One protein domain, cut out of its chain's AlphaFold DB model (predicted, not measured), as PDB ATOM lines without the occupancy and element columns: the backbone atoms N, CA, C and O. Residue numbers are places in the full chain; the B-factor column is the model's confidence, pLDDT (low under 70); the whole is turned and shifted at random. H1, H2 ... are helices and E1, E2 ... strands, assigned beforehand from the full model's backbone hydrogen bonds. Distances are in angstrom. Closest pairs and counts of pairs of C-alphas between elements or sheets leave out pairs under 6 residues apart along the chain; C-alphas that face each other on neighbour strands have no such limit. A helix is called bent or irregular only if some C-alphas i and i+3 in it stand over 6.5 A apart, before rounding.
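AT A GLANCE: This is residues 2 to 67 of the 179 residues of the protein "Maleylpyruvate isomerase" of Actinoplanes regularis (UniProt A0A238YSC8). A small hairpin of two short strands, E1 and E2, packs with E1 on residues 10 to 15 of the middle helix H1, and a second long helix, H2, lies side by side with H1 on its other side. Residues 18 to 32 fold back along H1, and the short H3 leads from H2 to the hairpin. The 66 printed residues hold, in chain order, H1, H2, H3, E1 and E2, with an antiparallel sheet E1 - E2; the class is mostly helix. The whole is compact, with a radius of gyration of the C-alphas of 11.7 A and spans of 34 by 26 by 17 A.

IN THESE COORDINATES: E1 is residues 55 to 57, 6.9 A long, and E2 is residues 63 to 65, 7.2 A, ending at C-alpha 65 (-79.131, -20.795, 55.187). H1, residues 2 to 17, begins at C-alpha 2 (-91.393, -8.414, 68.240) and is 23.0 A long. H2, residues 33 to 46, is 20.3 A long; it is neither bent nor irregular, but only just: C-alphas 42 and 45 are 6.5 A apart. H3 is residues 49 to 53, 8.2 A.

HOW THE PARTS SIT: E1 and E2 form an antiparallel hairpin at 140 degrees, with N 56 and O 64 within hydrogen-bond range at 2.8 A. The closest C-alphas of E1 and H1 are those of Val 56 and Leu 11, 6.1 A. E2 and H1 are only just apart, the closest C-alphas 8.3 A from each other. H1 and H2 touch, closest at the C-alphas of Ala 2 and Leu 33, 4.5 A, at a shallow tilt of 20 degrees, the same way. H3 only just touches H1, through H1 residues 15 to 16 alone, with 3 pairs of C-alphas within 8 A, the closest Ala 51 and Ala 15, 5.5 A. H2 and H3 are apart. Every O i to N i+4 pair is within hydrogen-bond range in H1, 8 of 10 in H2 and 0 of 1 in H3, where 2 of 2 O i to N i+3 pairs are.

THE WHOLE: The two C-alphas farthest apart, those of Pro 29 and Pro 50, are 34.6 A apart. The printed part has no cut; the link from H1 to H2 is long, the other links tight. Mean pLDDT of the printed part is 82.5, and residues 2 to 3 and 21 to 31 of the model are under 70.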
ATOM      1  N   ALA A   2     -91.983  -9.557  68.963       58.25
ATOM      2  CA  ALA A   2     -91.393  -8.414  68.240       58.25
ATOM      3  C   ALA A   2     -89.851  -8.461  68.134       58.25
ATOM      4  O   ALA A   2     -89.303  -8.451  67.034       58.25
ATOM      5  N   GLY A   3     -89.150  -8.686  69.253       67.88
ATOM      6  CA  GLY A   3     -87.686  -8.834  69.252       67.88
ATOM      7  C   GLY A   3     -87.155 -10.031  68.445       67.88
ATOM      8  O   GLY A   3     -85.989 -10.038  68.045       67.88
ATOM      9  N   ALA A   4     -87.996 -11.033  68.173       76.31
ATOM     10  CA  ALA A   4     -87.641 -12.164  67.323       76.31
ATOM     11  C   ALA A   4     -87.811 -11.826  65.830       76.31
ATOM     12  O   ALA A   4     -86.918 -12.114  65.033       76.31
ATOM     13  N   ALA A   5     -88.878 -11.104  65.466       81.25
ATOM     14  CA  ALA A   5     -89.063 -10.574  64.114       81.25
ATOM     15  C   ALA A   5     -87.904  -9.649  63.698       81.25
ATOM     16  O   ALA A   5     -87.337  -9.823  62.619       81.25
ATOM     17  N   ASP A   6     -87.464  -8.745  64.578       83.25
ATOM     18  CA  ASP A   6     -86.305  -7.885  64.300       83.25
ATOM     19  C   ASP A   6     -84.995  -8.676  64.187       83.25
ATOM     20  O   ASP A   6     -84.129  -8.340  63.375       83.25
ATOM     21  N   ALA A   7     -84.847  -9.772  64.937       86.12
ATOM     22  CA  ALA A   7     -83.720 -10.679  64.747       86.12
ATOM     23  C   ALA A   7     -83.721 -11.295  63.340       86.12
ATOM     24  O   ALA A   7     -82.659 -11.401  62.727       86.12
ATOM     25  N   TYR A   8     -84.885 -11.644  62.791       90.44
ATOM     26  CA  TYR A   8     -84.989 -12.171  61.430       90.44
ATOM     27  C   TYR A   8     -84.695 -11.141  60.350       90.44
ATOM     28  O   TYR A   8     -83.996 -11.477  59.396       90.44
ATOM     29  N   VAL A   9     -85.133  -9.890  60.523       89.56
ATOM     30  CA  VAL A   9     -84.735  -8.782  59.638       89.56
ATOM     31  C   VAL A   9     -83.214  -8.702  59.537       89.56
ATOM     32  O   VAL A   9     -82.670  -8.699  58.434       89.56
ATOM     33  N   ARG A  10     -82.522  -8.742  60.683       89.25
ATOM     34  CA  ARG A  10     -81.053  -8.706  60.722       89.25
ATOM     35  C   ARG A  10     -80.420  -9.890  60.003       89.25
ATOM     36  O   ARG A  10     -79.489  -9.687  59.232       89.25
ATOM     37  N   LEU A  11     -80.928 -11.110  60.196       92.31
ATOM     38  CA  LEU A  11     -80.403 -12.282  59.487       92.31
ATOM     39  C   LEU A  11     -80.547 -12.141  57.965       92.31
ATOM     40  O   LEU A  11     -79.617 -12.473  57.237       92.31
ATOM     41  N   LEU A  12     -81.677 -11.625  57.473       93.50
ATOM     42  CA  LEU A  12     -81.861 -11.404  56.035       93.50
ATOM     43  C   LEU A  12     -80.956 -10.284  55.500       93.50
ATOM     44  O   LEU A  12     -80.432 -10.401  54.393       93.50
ATOM     45  N   ASP A  13     -80.717  -9.229  56.279       92.50
ATOM     46  CA  ASP A  13     -79.769  -8.182  55.896       92.50
ATOM     47  C   ASP A  13     -78.320  -8.702  55.866       92.50
ATOM     48  O   ASP A  13     -77.620  -8.444  54.887       92.50
ATOM     49  N   VAL A  14     -77.902  -9.524  56.836       92.81
ATOM     50  CA  VAL A  14     -76.594 -10.214  56.815       92.81
ATOM     51  C   VAL A  14     -76.478 -11.123  55.598       92.81
ATOM     52  O   VAL A  14     -75.462 -11.100  54.907       92.81
ATOM     53  N   ALA A  15     -77.520 -11.894  55.288       93.94
ATOM     54  CA  ALA A  15     -77.532 -12.744  54.103       93.94
ATOM     55  C   ALA A  15     -77.340 -11.934  52.813       93.94
ATOM     56  O   ALA A  15     -76.675 -12.395  51.888       93.94
ATOM     57  N   ARG A  16     -77.897 -10.720  52.752       92.25
ATOM     58  CA  ARG A  16     -77.798  -9.823  51.597       92.25
ATOM     59  C   ARG A  16     -76.424  -9.170  51.457       92.25
ATOM     60  O   ARG A  16     -75.946  -9.030  50.336       92.25
ATOM     61  N   THR A  17     -75.839  -8.701  52.557       91.31
ATOM     62  CA  THR A  17     -74.650  -7.829  52.538       91.31
ATOM     63  C   THR A  17     -73.355  -8.545  52.907       91.31
ATOM     64  O   THR A  17     -72.279  -8.046  52.594       91.31
ATOM     65  N   GLY A  18     -73.439  -9.686  53.595       85.19
ATOM     66  CA  GLY A  18     -72.295 -10.353  54.214       85.19
ATOM     67  C   GLY A  18     -71.732  -9.616  55.434       85.19
ATOM     68  O   GLY A  18     -70.663  -9.980  55.911       85.19
ATOM     69  N   THR A  19     -72.401  -8.571  55.933       80.38
ATOM     70  CA  THR A  19     -71.939  -7.765  57.072       80.38
ATOM     71  C   THR A  19     -72.978  -7.773  58.183       80.38
ATOM     72  O   THR A  19     -74.146  -7.459  57.950       80.38
ATOM     73  N   GLU A  20     -72.545  -8.084  59.404       70.81
ATOM     74  CA  GLU A  20     -73.334  -7.827  60.607       70.81
ATOM     75  C   GLU A  20     -73.377  -6.315  60.840       70.81
ATOM     76  O   GLU A  20     -72.393  -5.699  61.244       70.81
ATOM     77  N   ALA A  21     -74.508  -5.685  60.516       58.00
ATOM     78  CA  ALA A  21     -74.747  -4.316  60.950       58.00
ATOM     79  C   ALA A  21     -74.780  -4.283  62.488       58.00
ATOM     80  O   ALA A  21     -75.310  -5.203  63.116       58.00
ATOM     81  N   GLY A  22     -74.195  -3.239  63.083       50.81
ATOM     82  CA  GLY A  22     -74.132  -3.069  64.535       50.81
ATOM     83  C   GLY A  22     -75.506  -3.181  65.203       50.81
ATOM     84  O   GLY A  22     -76.537  -2.869  64.607       50.81
ATOM     85  N   ILE A  23     -75.510  -3.656  66.449       46.94
ATOM     86  CA  ILE A  23     -76.719  -3.827  67.258       46.94
ATOM     87  C   ILE A  23     -77.260  -2.437  67.614       46.94
ATOM     88  O   ILE A  23     -76.845  -1.844  68.604       46.94
ATOM     89  N   GLU A  24     -78.199  -1.916  66.830       49.22
ATOM     90  CA  GLU A  24     -79.152  -0.951  67.369       49.22
ATOM     91  C   GLU A  24     -80.210  -1.750  68.129       49.22
ATOM     92  O   GLU A  24     -80.993  -2.510  67.546       49.22
ATOM     93  N   ASP A  25     -80.158  -1.640  69.458       48.91
ATOM     94  CA  ASP A  25     -81.110  -2.252  70.376       48.91
ATOM     95  C   ASP A  25     -82.495  -1.626  70.168       48.91
ATOM     96  O   ASP A  25     -82.892  -0.663  70.813       48.91
ATOM     97  N   SER A  26     -83.219  -2.162  69.191       51.94
ATOM     98  CA  SER A  26     -84.644  -1.905  68.972       51.94
ATOM     99  C   SER A  26     -85.517  -2.824  69.831       51.94
ATOM    100  O   SER A  26     -86.739  -2.718  69.794       51.94
ATOM    101  N   SER A  27     -84.915  -3.705  70.638       49.78
ATOM    102  CA  SER A  27     -85.610  -4.610  71.555       49.78
ATOM    103  C   SER A  27     -85.971  -3.929  72.877       49.78
ATOM    104  O   SER A  27     -85.690  -4.434  73.961       49.78
ATOM    105  N   GLY A  28     -86.663  -2.794  72.792       47.53
ATOM    106  CA  GLY A  28     -87.469  -2.326  73.913       47.53
ATOM    107  C   GLY A  28     -88.673  -3.260  74.127       47.53
ATOM    108  O   GLY A  28     -89.161  -3.857  73.160       47.53
ATOM    109  N   PRO A  29     -89.195  -3.389  75.359       51.38
ATOM    110  CA  PRO A  29     -90.424  -4.142  75.643       51.38
ATOM    111  C   PRO A  29     -91.669  -3.606  74.901       51.38
ATOM    112  O   PRO A  29     -92.680  -4.299  74.860       51.38
ATOM    113  N   ASP A  30     -91.558  -2.438  74.257       53.28
ATOM    114  CA  ASP A  30     -92.620  -1.745  73.515       53.28
ATOM    115  C   ASP A  30     -92.449  -1.803  71.983       53.28
ATOM    116  O   ASP A  30     -93.091  -1.045  71.256       53.28
ATOM    117  N   ALA A  31     -91.560  -2.657  71.459       61.41
ATOM    118  CA  ALA A  31     -91.402  -2.802  70.014       61.41
ATOM    119  C   ALA A  31     -92.710  -3.308  69.380       61.41
ATOM    120  O   ALA A  31     -93.165  -4.420  69.657       61.41
ATOM    121  N   ASP A  32     -93.301  -2.477  68.522       78.94
ATOM    122  CA  ASP A  32     -94.530  -2.785  67.800       78.94
ATOM    123  C   ASP A  32     -94.326  -4.006  66.888       78.94
ATOM    124  O   ASP A  32     -93.553  -3.973  65.924       78.94
ATOM    125  N   LEU A  33     -95.025  -5.100  67.215       79.12
ATOM    126  CA  LEU A  33     -94.977  -6.349  66.463       79.12
ATOM    127  C   LEU A  33     -95.388  -6.140  65.003       79.12
ATOM    128  O   LEU A  33     -94.772  -6.744  64.125       79.12
ATOM    129  N   ASP A  34     -96.384  -5.293  64.739       82.25
ATOM    130  CA  ASP A  34     -96.848  -5.016  63.380       82.25
ATOM    131  C   ASP A  34     -95.754  -4.314  62.572       82.25
ATOM    132  O   ASP A  34     -95.426  -4.720  61.452       82.25
ATOM    133  N   ALA A  35     -95.077  -3.340  63.181       84.12
ATOM    134  CA  ALA A  35     -93.935  -2.675  62.570       84.12
ATOM    135  C   ALA A  35     -92.769  -3.647  62.302       84.12
ATOM    136  O   ALA A  35     -92.162  -3.598  61.225       84.12
ATOM    137  N   SER A  36     -92.446  -4.543  63.242       83.19
ATOM    138  CA  SER A  36     -91.377  -5.540  63.058       83.19
ATOM    139  C   SER A  36     -91.726  -6.566  61.972       83.19
ATOM    140  O   SER A  36     -90.881  -6.876  61.127       83.19
ATOM    141  N   LEU A  37     -92.971  -7.049  61.925       84.50
ATOM    142  CA  LEU A  37     -93.445  -7.947  60.867       84.50
ATOM    143  C   LEU A  37     -93.479  -7.246  59.506       84.50
ATOM    144  O   LEU A  37     -93.022  -7.819  58.520       84.50
ATOM    145  N   THR A  38     -93.917  -5.990  59.450       88.50
ATOM    146  CA  THR A  38     -93.895  -5.171  58.230       88.50
ATOM    147  C   THR A  38     -92.478  -5.041  57.676       88.50
ATOM    148  O   THR A  38     -92.252  -5.260  56.482       88.50
ATOM    149  N   ARG A  39     -91.485  -4.756  58.532       89.19
ATOM    150  CA  ARG A  39     -90.073  -4.716  58.115       89.19
ATOM    151  C   ARG A  39     -89.594  -6.068  57.593       89.19
ATOM    152  O   ARG A  39     -88.923  -6.111  56.561       89.19
ATOM    153  N   LEU A  40     -89.947  -7.161  58.269       88.38
ATOM    154  CA  LEU A  40     -89.595  -8.510  57.831       88.38
ATOM    155  C   LEU A  40     -90.193  -8.826  56.457       88.38
ATOM    156  O   LEU A  40     -89.454  -9.201  55.545       88.38
ATOM    157  N   PHE A  41     -91.492  -8.603  56.273       89.62
ATOM    158  CA  PHE A  41     -92.172  -8.862  55.007       89.62
ATOM    159  C   PHE A  41     -91.674  -7.978  53.864       89.62
ATOM    160  O   PHE A  41     -91.652  -8.438  52.728       89.62
ATOM    161  N   ALA A  42     -91.192  -6.763  54.140       90.94
ATOM    162  CA  ALA A  42     -90.542  -5.930  53.131       90.94
ATOM    163  C   ALA A  42     -89.159  -6.465  52.700       90.94
ATOM    164  O   ALA A  42     -88.735  -6.241  51.565       90.94
ATOM    165  N   ARG A  43     -88.435  -7.175  53.579       90.38
ATOM    166  CA  ARG A  43     -87.103  -7.736  53.275       90.38
ATOM    167  C   ARG A  43     -87.157  -9.006  52.442       90.38
ATOM    168  O   ARG A  43     -86.287  -9.193  51.597       90.38
ATOM    169  N   VAL A  44     -88.165  -9.849  52.650       92.38
ATOM    170  CA  VAL A  44     -88.310 -11.127  51.937       92.38
ATOM    171  C   VAL A  44     -88.274 -10.965  50.406       92.38
ATOM    172  O   VAL A  44     -87.398 -11.563  49.785       92.38
ATOM    173  N   PRO A  45     -89.127 -10.147  49.761       93.62
ATOM    174  CA  PRO A  45     -89.096  -9.989  48.306       93.62
ATOM    175  C   PRO A  45     -87.870  -9.208  47.809       93.62
ATOM    176  O   PRO A  45     -87.520  -9.305  46.637       93.62
ATOM    177  N   ALA A  46     -87.210  -8.439  48.681       92.69
ATOM    178  CA  ALA A  46     -86.018  -7.666  48.340       92.69
ATOM    179  C   ALA A  46     -84.720  -8.494  48.379       92.69
ATOM    180  O   ALA A  46     -83.666  -7.988  47.984       92.69
ATOM    181  N   LEU A  47     -84.760  -9.739  48.872       93.81
ATOM    182  CA  LEU A  47     -83.564 -10.564  49.001       93.81
ATOM    183  C   LEU A  47     -83.181 -11.198  47.648       93.81
ATOM    184  O   LEU A  47     -83.983 -11.943  47.076       93.81
ATOM    185  N   PRO A  48     -81.956 -10.961  47.127       96.06
ATOM    186  CA  PRO A  48     -81.507 -11.576  45.880       96.06
ATOM    187  C   PRO A  48     -81.532 -13.106  45.948       96.06
ATOM    188  O   PRO A  48     -81.146 -13.686  46.961       96.06
ATOM    189  N   VAL A  49     -81.906 -13.771  44.848       95.56
ATOM    190  CA  VAL A  49     -82.062 -15.241  44.805       95.56
ATOM    191  C   VAL A  49     -80.852 -16.008  45.373       95.56
ATOM    192  O   VAL A  49     -81.063 -16.885  46.211       95.56
ATOM    193  N   PRO A  50     -79.591 -15.684  45.017       96.12
ATOM    194  CA  PRO A  50     -78.432 -16.396  45.563       96.12
ATOM    195  C   PRO A  50     -78.240 -16.194  47.073       96.12
ATOM    196  O   PRO A  50     -77.756 -17.095  47.755       96.12
ATOM    197  N   ALA A  51     -78.656 -15.042  47.611       96.25
ATOM    198  CA  ALA A  51     -78.475 -14.707  49.021       96.25
ATOM    199  C   ALA A  51     -79.308 -15.599  49.954       96.25
ATOM    200  O   ALA A  51     -78.952 -15.762  51.119       96.25
ATOM    201  N   TRP A  52     -80.356 -16.263  49.451       97.19
ATOM    202  CA  TRP A  52     -81.112 -17.251  50.226       97.19
ATOM    203  C   TRP A  52     -80.261 -18.435  50.706       97.19
ATOM    204  O   TRP A  52     -80.590 -19.037  51.728       97.19
ATOM    205  N   GLN A  53     -79.172 -18.757  49.998       96.44
ATOM    206  CA  GLN A  53     -78.254 -19.843  50.361       96.44
ATOM    207  C   GLN A  53     -77.148 -19.409  51.329       96.44
ATOM    208  O   GLN A  53     -76.452 -20.262  51.881       96.44
ATOM    209  N   ASN A  54     -76.982 -18.104  51.563       95.94
ATOM    210  CA  ASN A  54     -75.938 -17.612  52.451       95.94
ATOM    211  C   ASN A  54     -76.200 -18.078  53.887       95.94
ATOM    212  O   ASN A  54     -77.320 -17.984  54.395       95.94
ATOM    213  N   LEU A  55     -75.151 -18.596  54.531       94.69
ATOM    214  CA  LEU A  55     -75.221 -19.046  55.915       94.69
ATOM    215  C   LEU A  55     -75.230 -17.846  56.858       94.69
ATOM    216  O   LEU A  55     -74.303 -17.040  56.857       94.69
ATOM    217  N   VAL A  56     -76.242 -17.803  57.713       94.19
ATOM    218  CA  VAL A  56     -76.407 -16.836  58.795       94.19
ATOM    219  C   VAL A  56     -76.350 -17.557  60.139       94.19
ATOM    220  O   VAL A  56     -76.594 -18.765  60.214       94.19
ATOM    221  N   THR A  57     -76.022 -16.833  61.205       92.38
ATOM    222  CA  THR A  57     -75.836 -17.408  62.544       92.38
ATOM    223  C   THR A  57     -77.031 -17.077  63.432       92.38
ATOM    224  O   THR A  57     -77.346 -15.916  63.677       92.38
ATOM    225  N   ALA A  58     -77.717 -18.101  63.939       89.06
ATOM    226  CA  ALA A  58     -78.760 -17.923  64.938       89.06
ATOM    227  C   ALA A  58     -78.165 -17.402  66.255       89.06
ATOM    228  O   ALA A  58     -77.025 -17.710  66.589       89.06
ATOM    229  N   ARG A  59     -78.969 -16.719  67.082       85.75
ATOM    230  CA  ARG A  59     -78.543 -16.235  68.412       85.75
ATOM    231  C   ARG A  59     -77.937 -17.335  69.302       85.75
ATOM    232  O   ARG A  59     -77.066 -17.056  70.112       85.75
ATOM    233  N   ALA A  60     -78.372 -18.584  69.133       84.38
ATOM    234  CA  ALA A  60     -77.838 -19.755  69.835       84.38
ATOM    235  C   ALA A  60     -76.534 -20.332  69.217       84.38
ATOM    236  O   ALA A  60     -76.126 -21.452  69.545       84.38
ATOM    237  N   GLY A  61     -75.901 -19.603  68.292       87.56
ATOM    238  CA  GLY A  61     -74.574 -19.869  67.726       87.56
ATOM    239  C   GLY A  61     -74.514 -20.900  66.593       87.56
ATOM    240  O   GLY A  61     -73.445 -21.123  66.030       87.56
ATOM    241  N   TRP A  62     -75.620 -21.558  66.245       89.94
ATOM    242  CA  TRP A  62     -75.668 -22.478  65.101       89.94
ATOM    243  C   TRP A  62     -75.985 -21.737  63.804       89.94
ATOM    244  O   TRP A  62     -76.722 -20.749  63.799       89.94
ATOM    245  N   ARG A  63     -75.421 -22.223  62.697       93.12
ATOM    246  CA  ARG A  63     -75.586 -21.624  61.372       93.12
ATOM    247  C   ARG A  63     -76.733 -22.286  60.619       93.12
ATOM    248  O   ARG A  63     -77.082 -23.436  60.887       93.12
ATOM    249  N   HIS A  64     -77.309 -21.559  59.671       94.44
ATOM    250  CA  HIS A  64     -78.284 -22.074  58.713       94.44
ATOM    251  C   HIS A  64     -78.368 -21.160  57.485       94.44
ATOM    252  O   HIS A  64     -78.039 -19.979  57.591       94.44
ATOM    253  N   PRO A  65     -78.832 -21.649  56.326       95.75
ATOM    254  CA  PRO A  65     -79.131 -20.795  55.187       95.75
ATOM    255  C   PRO A  65     -80.205 -19.756  55.521       95.75
ATOM    256  O   PRO A  65     -81.111 -20.016  56.322       95.75
ATOM    257  N   ALA A  66     -80.152 -18.603  54.864       96.06
ATOM    258  CA  ALA A  66     -81.103 -17.519  55.078       96.06
ATOM    259  C   ALA A  66     -82.564 -17.929  54.836       96.06
ATOM    260  O   ALA A  66     -83.448 -17.451  55.542       96.06
ATOM    261  N   TRP A  67     -82.843 -18.862  53.916       95.62
ATOM    262  CA  TRP A  67     -84.212 -19.357  53.696       95.62
ATOM    263  C   TRP A  67     -84.806 -20.040  54.936       95.62
ATOM    264  O   TRP A  67     -86.009 -19.950  55.179       95.62
TER     265      TRP A  67